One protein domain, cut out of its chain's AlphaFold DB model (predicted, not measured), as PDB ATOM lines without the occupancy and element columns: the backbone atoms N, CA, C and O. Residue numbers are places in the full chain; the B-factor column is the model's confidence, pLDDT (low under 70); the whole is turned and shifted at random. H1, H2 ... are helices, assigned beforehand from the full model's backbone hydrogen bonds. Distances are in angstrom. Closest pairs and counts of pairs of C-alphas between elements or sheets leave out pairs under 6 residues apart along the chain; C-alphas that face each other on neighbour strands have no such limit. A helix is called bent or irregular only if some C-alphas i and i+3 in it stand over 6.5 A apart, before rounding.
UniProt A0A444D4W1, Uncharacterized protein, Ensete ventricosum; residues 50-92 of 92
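Overview. This is residues 50 to 92 of the 92 residues of an uncharacterized protein of Ensete ventricosum (UniProt A0A444D4W1). Look first at H1, the longest helix: after a tight turn the chain folds back into the shorter H2, and the two make a V with its closed end near residues 72 to 74. Residues 50 to 56 fold back beside H1, and the tail of residues 85 to 92 leads on from H2. The printed part has 43 residues with two named helices, H1 then H2, and no named strand; the class is all helix. It is compact, with a radius of gyration of the C-alphas of 10.3 A, yet elongated, spanning 31 by 18 by 12 A.

Along the chain. Find C-alpha 57 at (475.830, 311.134, 347.820); from there H1, residues 57 to 71, runs 21.1 A to C-alpha 71. H2, residues 75 to 84, runs 15.2 A and ends at C-alpha 84, (485.369, 306.309, 359.835). H2 is only just irregular: C-alphas 76 and 79 are 7.0 A apart.

Arrangement. H1 and H2 are close but not clearly touching; their closest C-alphas, of Phe 68 and Met 78, are 7.0 A apart. They run opposite ways at a steep tilt of 55 degrees. Each O i to N i+4 pair in H1 is within hydrogen-bond range, against 4 of 6 in H2.

Size, cuts and confidence. The farthest C-alphas, of Arg 72 and Gln 92, are 31.7 A apart. The printed part has no cut, and its one link between helices is tight. Look for low pLDDT, under 70, at residues 87 to 92.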
ATOM      1  N   PHE A  50     487.355 316.716 357.209       89.94
ATOM      2  CA  PHE A  50     486.712 315.749 356.324       89.94
ATOM      3  C   PHE A  50     485.235 316.131 356.107       89.94
ATOM      4  O   PHE A  50     484.567 316.531 357.064       89.94
ATOM      5  N   PRO A  51     484.695 316.024 354.878       89.44
ATOM      6  CA  PRO A  51     483.308 316.387 354.616       89.44
ATOM      7  C   PRO A  51     482.329 315.492 355.384       89.44
ATOM      8  O   PRO A  51     482.337 314.269 355.237       89.44
ATOM      9  N   GLN A  52     481.430 316.112 356.148       87.56
ATOM     10  CA  GLN A  52     480.315 315.415 356.788       87.56
ATOM     11  C   GLN A  52     479.379 314.819 355.733       87.56
ATOM     12  O   GLN A  52     479.174 315.415 354.673       87.56
ATOM     13  N   TRP A  53     478.807 313.650 356.030       82.62
ATOM     14  CA  TRP A  53     477.776 313.039 355.195       82.62
ATOM     15  C   TRP A  53     476.599 313.999 354.967       82.62
ATOM     16  O   TRP A  53     476.017 314.535 355.907       82.62
ATOM     17  N   GLU A  54     476.220 314.177 353.703       78.06
ATOM     18  CA  GLU A  54     475.055 314.960 353.291       78.06
ATOM     19  C   GLU A  54     474.041 314.057 352.568       78.06
ATOM     20  O   GLU A  54     474.351 312.953 352.123       78.06
ATOM     21  N   ARG A  55     472.805 314.542 352.386       80.94
ATOM     22  CA  ARG A  55     471.760 313.816 351.638       80.94
ATOM     23  C   ARG A  55     472.020 313.692 350.132       80.94
ATOM     24  O   ARG A  55     471.260 312.990 349.467       80.94
ATOM     25  N   ASP A  56     473.051 314.353 349.608       87.69
ATOM     26  CA  ASP A  56     473.531 314.205 348.233       87.69
ATOM     27  C   ASP A  56     474.802 313.332 348.206       87.69
ATOM     28  O   ASP A  56     475.904 313.828 348.464       87.69
ATOM     29  N   PRO A  57     474.685 312.032 347.865       84.00
ATOM     30  CA  PRO A  57     475.830 311.134 347.820       84.00
ATOM     31  C   PRO A  57     476.878 311.557 346.789       84.00
ATOM     32  O   PRO A  57     478.059 311.302 346.989       84.00
ATOM     33  N   THR A  58     476.470 312.182 345.678       87.75
ATOM     34  CA  THR A  58     477.404 312.598 344.625       87.75
ATOM     35  C   THR A  58     478.192 313.822 345.070       87.75
ATOM     36  O   THR A  58     479.417 313.812 344.978       87.75
ATOM     37  N   GLY A  59     477.516 314.829 345.629       89.31
ATOM     38  CA  GLY A  59     478.171 315.998 346.213       89.31
ATOM     39  C   GLY A  59     479.133 315.634 347.346       89.31
ATOM     40  O   GLY A  59     480.238 316.173 347.408       89.31
ATOM     41  N   TRP A  60     478.759 314.675 348.199       90.69
ATOM     42  CA  TRP A  60     479.637 314.188 349.262       90.69
ATOM     43  C   TRP A  60     480.891 313.491 348.717       90.69
ATOM     44  O   TRP A  60     481.999 313.824 349.142       90.69
ATOM     45  N   ILE A  61     480.747 312.595 347.729       88.56
ATOM     46  CA  ILE A  61     481.887 311.910 347.094       88.56
ATOM     47  C   ILE A  61     482.864 312.925 346.495       88.56
ATOM     48  O   ILE A  61     484.055 312.853 346.784       88.56
ATOM     49  N   SER A  62     482.385 313.918 345.739       91.12
ATOM     50  CA  SER A  62     483.268 314.925 345.131       91.12
ATOM     51  C   SER A  62     484.037 315.757 346.164       91.12
ATOM     52  O   SER A  62     485.189 316.130 345.943       91.12
ATOM     53  N   ARG A  63     483.433 316.043 347.322       91.81
ATOM     54  CA  ARG A  63     484.129 316.734 348.418       91.81
ATOM     55  C   ARG A  63     485.168 315.834 349.084       91.81
ATOM     56  O   ARG A  63     486.253 316.313 349.412       91.81
ATOM     57  N   ALA A  64     484.859 314.549 349.259       91.38
ATOM     58  CA  ALA A  64     485.794 313.574 349.815       91.38
ATOM     59  C   ALA A  64     486.995 313.364 348.876       91.38
ATOM     60  O   ALA A  64     488.136 313.359 349.332       91.38
ATOM     61  N   GLU A  65     486.768 313.303 347.562       91.06
ATOM     62  CA  GLU A  65     487.829 313.259 346.546       91.06
ATOM     63  C   GLU A  65     488.768 314.465 346.650       91.06
ATOM     64  O   GLU A  65     489.990 314.307 346.681       91.06
ATOM     65  N   HIS A  66     488.211 315.675 346.762       92.50
ATOM     66  CA  HIS A  66     489.014 316.886 346.915       92.50
ATOM     67  C   HIS A  66     489.839 316.864 348.212       92.50
ATOM     68  O   HIS A  66     491.007 317.255 348.203       92.50
ATOM     69  N   TYR A  67     489.265 316.370 349.314       92.62
ATOM     70  CA  TYR A  67     489.981 316.178 350.576       92.62
ATOM     71  C   TYR A  67     491.166 315.214 350.409       92.62
ATOM     72  O   TYR A  67     492.297 315.561 350.752       92.62
ATOM     73  N   PHE A  68     490.940 314.030 349.833       91.75
ATOM     74  CA  PHE A  68     491.996 313.033 349.643       91.75
ATOM     75  C   PHE A  68     493.099 313.522 348.711       91.75
ATOM     76  O   PHE A  68     494.277 313.291 348.981       91.75
ATOM     77  N   HIS A  69     492.744 314.249 347.653       90.44
ATOM     78  CA  HIS A  69     493.722 314.858 346.759       90.44
ATOM     79  C   HIS A  69     494.562 315.923 347.476       90.44
ATOM     80  O   HIS A  69     495.787 315.943 347.342       90.44
ATOM     81  N   TYR A  70     493.916 316.772 348.280       89.50
ATOM     82  CA  TYR A  70     494.574 317.834 349.042       89.50
ATOM     83  C   TYR A  70     495.597 317.285 350.044       89.50
ATOM     84  O   TYR A  70     496.714 317.795 350.125       89.50
ATOM     85  N   TYR A  71     495.245 316.214 350.759       89.62
ATOM     86  CA  TYR A  71     496.128 315.555 351.726       89.62
ATOM     87  C   TYR A  71     497.021 314.463 351.125       89.62
ATOM     88  O   TYR A  71     497.831 313.886 351.850       89.62
ATOM     89  N   ARG A  72     496.898 314.181 349.819       89.44
ATOM     90  CA  ARG A  72     497.562 313.057 349.136       89.44
ATOM     91  C   ARG A  72     497.374 311.733 349.881       89.44
ATOM     92  O   ARG A  72     498.326 310.979 350.080       89.44
ATOM     93  N   THR A  73     496.150 311.471 350.327       87.69
ATOM     94  CA  THR A  73     495.818 310.238 351.041       87.69
ATOM     95  C   THR A  73     496.088 309.028 350.139       87.69
ATOM     96  O   THR A  73     495.647 309.035 348.989       87.69
ATOM     97  N   PRO A  74     496.806 307.998 350.622       88.75
ATOM     98  CA  PRO A  74     497.014 306.759 349.879       88.75
ATOM     99  C   PRO A  74     495.691 306.086 349.491       88.75
ATOM    100  O   PRO A  74     494.753 306.070 350.287       88.75
ATOM    101  N   GLU A  75     495.612 305.529 348.278       84.00
ATOM    102  CA  GLU A  75     494.394 304.899 347.733       84.00
ATOM    103  C   GLU A  75     493.869 303.762 348.626       84.00
ATOM    104  O   GLU A  75     492.666 303.661 348.857       84.00
ATOM    105  N   ASP A  76     494.778 302.972 349.204       87.19
ATOM    106  CA  ASP A  76     494.470 301.890 350.147       87.19
ATOM    107  C   ASP A  76     493.875 302.384 351.477       87.19
ATOM    108  O   ASP A  76     493.202 301.623 352.163       87.19
ATOM    109  N   SER A  77     494.062 303.663 351.808       88.38
ATOM    110  CA  SER A  77     493.614 304.288 353.056       88.38
ATOM    111  C   SER A  77     492.373 305.179 352.872       88.38
ATOM    112  O   SER A  77     491.763 305.604 353.858       88.38
ATOM    113  N   MET A  78     491.979 305.489 351.627       88.62
ATOM    114  CA  MET A  78     490.841 306.377 351.332       88.62
ATOM    115  C   MET A  78     489.513 305.795 351.823       88.62
ATOM    116  O   MET A  78     488.723 306.504 352.447       88.62
ATOM    117  N   VAL A  79     489.264 304.507 351.560       86.44
ATOM    118  CA  VAL A  79     488.007 303.842 351.940       86.44
ATOM    119  C   VAL A  79     487.852 303.816 353.454       86.44
ATOM    120  O   VAL A  79     486.827 304.268 353.958       86.44
ATOM    121  N   ASP A  80     488.879 303.373 354.174       87.50
ATOM    122  CA  ASP A  80     488.850 303.294 355.635       87.50
ATOM    123  C   ASP A  80     488.637 304.679 356.255       87.50
ATOM    124  O   ASP A  80     487.780 304.857 357.122       87.50
ATOM    125  N   THR A  81     489.331 305.698 355.736       86.88
ATOM    126  CA  THR A  81     489.141 307.088 356.174       86.88
ATOM    127  C   THR A  81     487.703 307.555 355.937       86.88
ATOM    128  O   THR A  81     487.099 308.142 356.834       86.88
ATOM    129  N   ALA A  82     487.131 307.290 354.759       87.94
ATOM    130  CA  ALA A  82     485.762 307.682 354.436       87.94
ATOM    131  C   ALA A  82     484.724 306.967 355.314       87.94
ATOM    132  O   ALA A  82     483.741 307.586 355.712       87.94
ATOM    133  N   VAL A  83     484.944 305.688 355.633       86.25
ATOM    134  CA  VAL A  83     484.060 304.890 356.496       86.25
ATOM    135  C   VAL A  83     484.061 305.422 357.927       86.25
ATOM    136  O   VAL A  83     482.986 305.604 358.493       86.25
ATOM    137  N   ILE A  84     485.236 305.742 358.482       85.25
ATOM    138  CA  ILE A  84     485.369 306.309 359.835       85.25
ATOM    139  C   ILE A  84     484.614 307.639 359.956       85.25
ATOM    140  O   ILE A  84     483.971 307.900 360.965       85.25
ATOM    141  N   HIS A  85     484.647 308.479 358.919       83.38
ATOM    142  CA  HIS A  85     483.979 309.785 358.942       83.38
ATOM    143  C   HIS A  85     482.499 309.742 358.533       83.38
ATOM    144  O   HIS A  85     481.830 310.774 358.543       83.38
ATOM    145  N   LEU A  86     481.971 308.567 358.178       80.56
ATOM    146  CA  LEU A  86     480.549 308.385 357.884       80.56
ATOM    147  C   LEU A  86     479.696 308.212 359.161       80.56
ATOM    148  O   LEU A  86     478.477 308.045 359.080       80.56
ATOM    149  N   GLU A  87     480.323 308.227 360.340       67.62
ATOM    150  CA  GLU A  87     479.675 307.997 361.630       67.62
ATOM    151  C   GLU A  87     478.749 309.168 362.021       67.62
ATOM    152  O   GLU A  87     479.185 310.311 362.139       67.62
ATOM    153  N   GLY A  88     477.453 308.884 362.221       58.59
ATOM    154  CA  GLY A  88     476.489 309.818 362.827       58.59
ATOM    155  C   GLY A  88     475.141 309.947 362.110       58.59
ATOM    156  O   GLY A  88     474.113 309.723 362.737       58.59
ATOM    157  N   ASP A  89     475.128 310.234 360.802       52.91
ATOM    158  CA  ASP A  89     473.897 310.648 360.084       52.91
ATOM    159  C   ASP A  89     473.472 309.715 358.931       52.91
ATOM    160  O   ASP A  89     472.440 309.921 358.292       52.91
ATOM    161  N   ALA A  90     474.253 308.674 358.625       54.88
ATOM    162  CA  ALA A  90     473.931 307.727 357.551       54.88
ATOM    163  C   ALA A  90     472.978 306.590 357.990       54.88
ATOM    164  O   ALA A  90     472.572 305.767 357.162       54.88
ATOM    165  N   ILE A  91     472.618 306.542 359.280       53.69
ATOM    166  CA  ILE A  91     471.667 305.595 359.881       53.69
ATOM    167  C   ILE A  91     470.420 306.371 360.332       53.69
ATOM    168  O   ILE A  91     470.202 306.566 361.524       53.69
ATOM    169  N   GLN A  92     469.599 306.831 359.389       48.53
ATOM    170  CA  GLN A  92     468.222 307.227 359.688       48.53
ATOM    171  C   GLN A  92     467.286 306.908 358.526       48.53
ATOM    172  O   GLN A  92     467.702 307.094 357.357       48.53
TER     173      GLN A  92